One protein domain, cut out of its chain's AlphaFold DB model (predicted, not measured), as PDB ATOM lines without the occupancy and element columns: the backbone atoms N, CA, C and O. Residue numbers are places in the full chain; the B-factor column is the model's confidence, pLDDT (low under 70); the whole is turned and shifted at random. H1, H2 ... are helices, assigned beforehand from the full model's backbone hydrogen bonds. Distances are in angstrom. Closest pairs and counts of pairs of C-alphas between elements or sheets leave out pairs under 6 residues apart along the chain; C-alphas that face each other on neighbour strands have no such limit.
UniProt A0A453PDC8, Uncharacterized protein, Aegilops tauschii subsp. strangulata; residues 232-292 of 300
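Overview. This is residues 232 to 292 of the 300 residues of an uncharacterized protein of Aegilops tauschii subsp. strangulata (UniProt A0A453PDC8). H1, H2 and H3 make a U, with H1 and H3 as its two long arms and the short H2 across its closed end. H4 folds back between the arms, roughly along both, and its last turn reaches H2 somewhat out of the plane of the U. The printed part has 61 residues with four named helices, in the order H1, H2, H3, H4, and no named strand; the class is all helix. The whole is compact, with a radius of gyration of the C-alphas of 12.0 A and spans of 35 by 24 by 14 A.

Along the chain. H1, residues 232 to 247, begins with C-alpha 232 at (22.095, 14.869, 33.821) and is 22.4 A long. H2 is residues 250 to 257, with C-alpha 250 at (42.976, 27.343, 15.307). H3, residues 260 to 271, is 16.3 A long. H4, residues 276 to 290, is 21.0 A long and ends with C-alpha 290 at (38.188, 32.599, 23.823).

Arrangement. H4 is the hub, touching the other three helices. H1 and H4 touch at a shallow tilt of 21 degrees, the same way; their closest C-alphas, of Leu 237 and Gly 280, are 6.7 A apart. H3 and H4 form a helical hairpin at a shallow tilt of 15 degrees, opposite ways; residues 266 to 270 of H3 touch residues 279 to 282 of H4, the closest C-alphas being those of Ala 270 and Met 282, at 6.5 A. H2 and H4 only just touch, with 3 pairs of C-alphas within 8 A, through residues 289 to 290 of H4 alone; they stand about perpendicular, at 78 degrees, and the closest C-alphas, of Ala 252 and Phe 290, are 6.8 A apart. The helix packing is mostly aligned, only just, with 2 of 3 touching pairs at a shallow tilt. H1 and H3 are apart. In H1, H2, H3 and H4 every O i to N i+4 pair is within hydrogen-bond range.

Size, cuts and confidence. The two farthest C-alphas, of Phe 232 and Arg 258, are 36.0 A apart. The printed part has no cut, and its three links are tight. The mean pLDDT of the printed part is 81.9; residues 251, 291 and 292 are under 70.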
ATOM      1  N   PHE A 232      22.499  13.817  34.749       92.62
ATOM      2  CA  PHE A 232      22.095  14.869  33.821       92.62
ATOM      3  C   PHE A 232      23.069  16.056  33.805       92.62
ATOM      4  O   PHE A 232      23.447  16.492  32.718       92.62
ATOM      5  N   ILE A 233      23.531  16.548  34.964       90.06
ATOM      6  CA  ILE A 233      24.509  17.649  35.010       90.06
ATOM      7  C   ILE A 233      25.878  17.216  34.467       90.06
ATOM      8  O   ILE A 233      26.468  17.947  33.675       90.06
ATOM      9  N   MET A 234      26.331  15.991  34.768       90.69
ATOM     10  CA  MET A 234      27.554  15.427  34.177       90.69
ATOM     11  C   MET A 234      27.451  15.293  32.648       90.69
ATOM     12  O   MET A 234      28.386  15.659  31.939       90.69
ATOM     13  N   GLN A 235      26.311  14.830  32.119       91.50
ATOM     14  CA  GLN A 235      26.068  14.767  30.670       91.50
ATOM     15  C   GLN A 235      26.032  16.160  30.027       91.50
ATOM     16  O   GLN A 235      26.634  16.362  28.975       91.50
ATOM     17  N   LYS A 236      25.367  17.136  30.658       88.44
ATOM     18  CA  LYS A 236      25.329  18.529  30.187       88.44
ATOM     19  C   LYS A 236      26.719  19.161  30.138       88.44
ATOM     20  O   LYS A 236      27.030  19.837  29.161       88.44
ATOM     21  N   LEU A 237      27.545  18.911  31.151       88.25
ATOM     22  CA  LEU A 237      28.921  19.391  31.200       88.25
ATOM     23  C   LEU A 237      29.779  18.752  30.100       88.25
ATOM     24  O   LEU A 237      30.409  19.479  29.340       88.25
ATOM     25  N   ALA A 238      29.737  17.423  29.950       88.31
ATOM     26  CA  ALA A 238      30.493  16.713  28.916       88.31
ATOM     27  C   ALA A 238      30.127  17.171  27.492       88.31
ATOM     28  O   ALA A 238      31.016  17.441  26.691       88.31
ATOM     29  N   ILE A 239      28.833  17.343  27.193       88.00
ATOM     30  CA  ILE A 239      28.376  17.891  25.903       88.00
ATOM     31  C   ILE A 239      28.897  19.321  25.711       88.00
ATOM     32  O   ILE A 239      29.424  19.640  24.653       88.00
ATOM     33  N   SER A 240      28.819  20.179  26.733       83.69
ATOM     34  CA  SER A 240      29.322  21.555  26.620       83.69
ATOM     35  C   SER A 240      30.848  21.641  26.494       83.69
ATOM     36  O   SER A 240      31.329  22.648  25.988       83.69
ATOM     37  N   MET A 241      31.603  20.632  26.944       85.06
ATOM     38  CA  MET A 241      33.049  20.538  26.707       85.06
ATOM     39  C   MET A 241      33.361  20.125  25.263       85.06
ATOM     40  O   MET A 241      34.268  20.701  24.672       85.06
ATOM     41  N   LEU A 242      32.593  19.186  24.694       84.69
ATOM     42  CA  LEU A 242      32.731  18.757  23.294       84.69
ATOM     43  C   LEU A 242      32.359  19.880  22.319       84.69
ATOM     44  O   LEU A 242      33.181  20.262  21.491       84.69
ATOM     45  N   ASN A 243      31.184  20.495  22.499       84.12
ATOM     46  CA  ASN A 243      30.770  21.663  21.718       84.12
ATOM     47  C   ASN A 243      31.828  22.777  21.776       84.12
ATOM     48  O   ASN A 243      32.132  23.402  20.766       84.12
ATOM     49  N   PHE A 244      32.416  23.009  22.955       78.75
ATOM     50  CA  PHE A 244      33.462  24.011  23.103       78.75
ATOM     51  C   PHE A 244      34.734  23.646  22.326       78.75
ATOM     52  O   PHE A 244      35.311  24.527  21.701       78.75
ATOM     53  N   SER A 245      35.170  22.378  22.318       78.81
ATOM     54  CA  SER A 245      36.310  21.964  21.484       78.81
ATOM     55  C   SER A 245      36.031  22.073  19.983       78.81
ATOM     56  O   SER A 245      36.951  22.415  19.244       78.81
ATOM     57  N   ASP A 246      34.789  21.861  19.544       79.50
ATOM     58  CA  ASP A 246      34.392  22.012  18.137       79.50
ATOM     59  C   ASP A 246      34.344  23.497  17.708       79.50
ATOM     60  O   ASP A 246      34.655  23.836  16.567       79.50
ATOM     61  N   GLU A 247      34.008  24.405  18.634       78.38
ATOM     62  CA  GLU A 247      34.016  25.862  18.431       78.38
ATOM     63  C   GLU A 247      35.437  26.483  18.436       78.38
ATOM     64  O   GLU A 247      35.610  27.633  18.026       78.38
ATOM     65  N   LEU A 248      36.485  25.764  18.862       75.00
ATOM     66  CA  LEU A 248      37.848  26.310  18.967       75.00
ATOM     67  C   LEU A 248      38.555  26.483  17.607       75.00
ATOM     68  O   LEU A 248      39.318  25.629  17.155       75.00
ATOM     69  N   HIS A 249      38.405  27.657  16.988       74.00
ATOM     70  CA  HIS A 249      39.213  28.049  15.824       74.00
ATOM     71  C   HIS A 249      40.727  28.050  16.115       74.00
ATOM     72  O   HIS A 249      41.192  28.634  17.096       74.00
ATOM     73  N   THR A 250      41.513  27.478  15.197       73.69
ATOM     74  CA  THR A 250      42.976  27.343  15.307       73.69
ATOM     75  C   THR A 250      43.688  28.683  15.510       73.69
ATOM     76  O   THR A 250      44.535  28.790  16.392       73.69
ATOM     77  N   GLU A 251      43.290  29.734  14.791       66.94
ATOM     78  CA  GLU A 251      43.858  31.083  14.958       66.94
ATOM     79  C   GLU A 251      43.573  31.676  16.348       66.94
ATOM     80  O   GLU A 251      44.439  32.308  16.958       66.94
ATOM     81  N   ALA A 252      42.385  31.406  16.904       70.94
ATOM     82  CA  ALA A 252      42.039  31.813  18.262       70.94
ATOM     83  C   ALA A 252      42.895  31.074  19.305       70.94
ATOM     84  O   ALA A 252      43.284  31.673  20.307       70.94
ATOM     85  N   ILE A 253      43.232  29.798  19.062       72.56
ATOM     86  CA  ILE A 253      44.187  29.034  19.880       72.56
ATOM     87  C   ILE A 253      45.594  29.632  19.770       72.56
ATOM     88  O   ILE A 253      46.210  29.883  20.805       72.56
ATOM     89  N   ILE A 254      46.094  29.896  18.559       73.69
ATOM     90  CA  ILE A 254      47.449  30.422  18.318       73.69
ATOM     91  C   ILE A 254      47.654  31.772  19.022       73.69
ATOM     92  O   ILE A 254      48.650  31.955  19.728       73.69
ATOM     93  N   GLU A 255      46.703  32.701  18.900       74.06
ATOM     94  CA  GLU A 255      46.800  34.008  19.557       74.06
ATOM     95  C   GLU A 255      46.673  33.899  21.087       74.06
ATOM     96  O   GLU A 255      47.394  34.576  21.823       74.06
ATOM     97  N   ASN A 256      45.831  32.998  21.612       72.25
ATOM     98  CA  ASN A 256      45.778  32.766  23.060       72.25
ATOM     99  C   ASN A 256      47.017  32.048  23.601       72.25
ATOM    100  O   ASN A 256      47.390  32.298  24.746       72.25
ATOM    101  N   ALA A 257      47.658  31.164  22.833       70.62
ATOM    102  CA  ALA A 257      48.826  30.397  23.273       70.62
ATOM    103  C   ALA A 257      50.011  31.305  23.649       70.62
ATOM    104  O   ALA A 257      50.782  30.982  24.555       70.62
ATOM    105  N   ARG A 258      50.094  32.499  23.043       73.50
ATOM    106  CA  ARG A 258      51.051  33.562  23.402       73.50
ATOM    107  C   ARG A 258      50.931  34.002  24.872       73.50
ATOM    108  O   ARG A 258      51.913  34.439  25.465       73.50
ATOM    109  N   LYS A 259      49.767  33.822  25.510       82.06
ATOM    110  CA  LYS A 259      49.497  34.151  26.925       82.06
ATOM    111  C   LYS A 259      49.899  33.003  27.866       82.06
ATOM    112  O   LYS A 259      49.132  32.613  28.747       82.06
ATOM    113  N   ALA A 260      51.102  32.452  27.694       78.19
ATOM    114  CA  ALA A 260      51.566  31.233  28.370       78.19
ATOM    115  C   ALA A 260      51.420  31.254  29.909       78.19
ATOM    116  O   ALA A 260      51.122  30.225  30.516       78.19
ATOM    117  N   ALA A 261      51.563  32.420  30.552       82.31
ATOM    118  CA  ALA A 261      51.345  32.574  31.994       82.31
ATOM    119  C   ALA A 261      49.883  32.318  32.418       82.31
ATOM    120  O   ALA A 261      49.646  31.628  33.409       82.31
ATOM    121  N   ALA A 262      48.906  32.812  31.648       81.25
ATOM    122  CA  ALA A 262      47.484  32.586  31.913       81.25
ATOM    123  C   ALA A 262      47.100  31.114  31.696       81.25
ATOM    124  O   ALA A 262      46.331  30.554  32.474       81.25
ATOM    125  N   TRP A 263      47.698  30.463  30.693       82.12
ATOM    126  CA  TRP A 263      47.534  29.027  30.456       82.12
ATOM    127  C   TRP A 263      48.134  28.159  31.556       82.12
ATOM    128  O   TRP A 263      47.495  27.201  31.984       82.12
ATOM    129  N   LYS A 264      49.326  28.506  32.056       87.00
ATOM    130  CA  LYS A 264      49.949  27.811  33.190       87.00
ATOM    131  C   LYS A 264      49.069  27.889  34.441       87.00
ATOM    132  O   LYS A 264      48.894  26.880  35.116       87.00
ATOM    133  N   GLU A 265      48.486  29.055  34.719       88.69
ATOM    134  CA  GLU A 265      47.586  29.241  35.860       88.69
ATOM    135  C   GLU A 265      46.233  28.537  35.660       88.69
ATOM    136  O   GLU A 265      45.764  27.854  36.568       88.69
ATOM    137  N   PHE A 266      45.645  28.601  34.460       88.94
ATOM    138  CA  PHE A 266      44.427  27.853  34.129       88.94
ATOM    139  C   PHE A 266      44.632  26.338  34.271       88.94
ATOM    140  O   PHE A 266      43.797  25.663  34.868       88.94
ATOM    141  N   ALA A 267      45.747  25.797  33.771       88.25
ATOM    142  CA  ALA A 267      46.077  24.378  33.892       88.25
ATOM    143  C   ALA A 267      46.326  23.969  35.354       88.25
ATOM    144  O   ALA A 267      45.864  22.910  35.782       88.25
ATOM    145  N   ARG A 268      46.994  24.825  36.143       92.38
ATOM    146  CA  ARG A 268      47.182  24.623  37.586       92.38
ATOM    147  C   ARG A 268      45.836  24.556  38.309       92.38
ATOM    148  O   ARG A 268      45.598  23.604  39.044       92.38
ATOM    149  N   GLU A 269      44.942  25.514  38.073       92.81
ATOM    150  CA  GLU A 269      43.607  25.527  38.680       92.81
ATOM    151  C   GLU A 269      42.750  24.335  38.211       92.81
ATOM    152  O   GLU A 269      42.094  23.687  39.027       92.81
ATOM    153  N   ALA A 270      42.824  23.963  36.929       89.81
ATOM    154  CA  ALA A 270      42.120  22.800  36.393       89.81
ATOM    155  C   ALA A 270      42.594  21.492  37.052       89.81
ATOM    156  O   ALA A 270      41.769  20.649  37.399       89.81
ATOM    157  N   SER A 271      43.899  21.353  37.319       89.69
ATOM    158  CA  SER A 271      44.452  20.199  38.047       89.69
ATOM    159  C   SER A 271      43.996  20.105  39.512       89.69
ATOM    160  O   SER A 271      44.104  19.043  40.119       89.69
ATOM    161  N   CYS A 272      43.451  21.191  40.069       89.75
ATOM    162  CA  CYS A 272      42.916  21.246  41.427       89.75
ATOM    163  C   CYS A 272      41.416  20.911  41.523       89.75
ATOM    164  O   CYS A 272      40.898  20.849  42.640       89.75
ATOM    165  N   CYS A 273      40.713  20.710  40.400       90.44
ATOM    166  CA  CYS A 273      39.275  20.420  40.387       90.44
ATOM    167  C   CYS A 273      38.964  19.078  41.069       90.44
ATOM    168  O   CYS A 273      39.527  18.049  40.695       90.44
ATOM    169  N   ARG A 274      38.048  19.073  42.046       87.50
ATOM    170  CA  ARG A 274      37.681  17.863  42.810       87.50
ATOM    171  C   ARG A 274      36.328  17.280  42.418       87.50
ATOM    172  O   ARG A 274      36.084  16.098  42.655       87.50
ATOM    173  N   ASP A 275      35.460  18.085  41.816       82.69
ATOM    174  CA  ASP A 275      34.150  17.662  41.330       82.69
ATOM    175  C   ASP A 275      33.811  18.275  39.954       82.69
ATOM    176  O   ASP A 275      34.588  19.013  39.341       82.69
ATOM    177  N   TYR A 276      32.625  17.947  39.437       81.25
ATOM    178  CA  TYR A 276      32.129  18.506  38.179       81.25
ATOM    179  C   TYR A 276      31.608  19.954  38.333       81.25
ATOM    180  O   TYR A 276      31.423  20.641  37.329       81.25
ATOM    181  N   THR A 277      31.410  20.449  39.561       81.56
ATOM    182  CA  THR A 277      31.109  21.859  39.852       81.56
ATOM    183  C   THR A 277      32.336  22.723  39.570       81.56
ATOM    184  O   THR A 277      32.226  23.758  38.915       81.56
ATOM    185  N   ASP A 278      33.516  22.292  40.026       87.19
ATOM    186  CA  ASP A 278      34.813  22.899  39.725       87.19
ATOM    187  C   ASP A 278      35.083  22.882  38.221       87.19
ATOM    188  O   ASP A 278      35.340  23.930  37.629       87.19
ATOM    189  N   LEU A 279      34.917  21.726  37.573       84.81
ATOM    190  CA  LEU A 279      35.076  21.604  36.122       84.81
ATOM    191  C   LEU A 279      34.102  22.522  35.350       84.81
ATOM    192  O   LEU A 279      34.489  23.123  34.350       84.81
ATOM    193  N   GLY A 280      32.878  22.723  35.852       84.75
ATOM    194  CA  GLY A 280      31.935  23.718  35.331       84.75
ATOM    195  C   GLY A 280      32.413  25.169  35.490       84.75
ATOM    196  O   GLY A 280      32.307  25.958  34.549       84.75
ATOM    197  N   LYS A 281      33.012  25.533  36.637       86.44
ATOM    198  CA  LYS A 281      33.666  26.850  36.826       86.44
ATOM    199  C   LYS A 281      34.813  27.029  35.827       86.44
ATOM    200  O   LYS A 281      34.943  28.106  35.239       86.44
ATOM    201  N   MET A 282      35.612  25.983  35.609       89.69
ATOM    202  CA  MET A 282      36.734  26.006  34.669       89.69
ATOM    203  C   MET A 282      36.278  26.106  33.215       89.69
ATOM    204  O   MET A 282      36.878  26.870  32.467       89.69
ATOM    205  N   LEU A 283      35.179  25.457  32.822       84.81
ATOM    206  CA  LEU A 283      34.600  25.625  31.487       84.81
ATOM    207  C   LEU A 283      34.126  27.070  31.247       84.81
ATOM    208  O   LEU A 283      34.411  27.643  30.200       84.81
ATOM    209  N   VAL A 284      33.504  27.714  32.242       84.25
ATOM    210  CA  VAL A 284      33.132  29.142  32.163       84.25
ATOM    211  C   VAL A 284      34.364  30.063  32.140       84.25
ATOM    212  O   VAL A 284      34.338  31.110  31.490       84.25
ATOM    213  N   LYS A 285      35.469  29.700  32.807       87.44
ATOM    214  CA  LYS A 285      36.754  30.415  32.676       87.44
ATOM    215  C   LYS A 285      37.361  30.237  31.281       87.44
ATOM    216  O   LYS A 285      37.784  31.223  30.686       87.44
ATOM    217  N   LEU A 286      37.339  29.024  30.737       83.50
ATOM    218  CA  LEU A 286      37.822  28.706  29.393       83.50
ATOM    219  C   LEU A 286      37.030  29.478  28.326       83.50
ATOM    220  O   LEU A 286      37.623  30.169  27.500       83.50
ATOM    221  N   GLN A 287      35.697  29.497  28.431       79.06
ATOM    222  CA  GLN A 287      34.822  30.293  27.567       79.06
ATOM    223  C   GLN A 287      35.164  31.794  27.610       79.06
ATOM    224  O   GLN A 287      35.076  32.461  26.586       79.06
ATOM    225  N   LYS A 288      35.610  32.347  28.748       81.06
ATOM    226  CA  LYS A 288      36.066  33.751  28.825       81.06
ATOM    227  C   LYS A 288      37.398  34.003  28.119       81.06
ATOM    228  O   LYS A 288      37.584  35.101  27.606       81.06
ATOM    229  N   TYR A 289      38.307  33.027  28.082       76.50
ATOM    230  CA  TYR A 289      39.589  33.187  27.391       76.50
ATOM    231  C   TYR A 289      39.431  33.273  25.866       76.50
ATOM    232  O   TYR A 289      40.204  33.989  25.235       76.50
ATOM    233  N   PHE A 290      38.440  32.594  25.276       70.38
ATOM    234  CA  PHE A 290      38.188  32.599  23.823       70.38
ATOM    235  C   PHE A 290      36.972  33.437  23.394       70.38
ATOM    236  O   PHE A 290      36.893  33.882  22.252       70.38
ATOM    237  N   GLY A 291      36.036  33.711  24.307       59.28
ATOM    238  CA  GLY A 291      34.769  34.410  24.057       59.28
ATOM    239  C   GLY A 291      34.879  35.898  23.704       59.28
ATOM    240  O   GLY A 291      33.860  36.582  23.652       59.28
ATOM    241  N   THR A 292      36.085  36.409  23.447       52.50
ATOM    242  CA  THR A 292      36.294  37.667  22.713       52.50
ATOM    243  C   THR A 292      36.154  37.499  21.195       52.50
ATOM    244  O   THR A 292      36.197  38.497  20.486       52.50
TER     245      THR A 292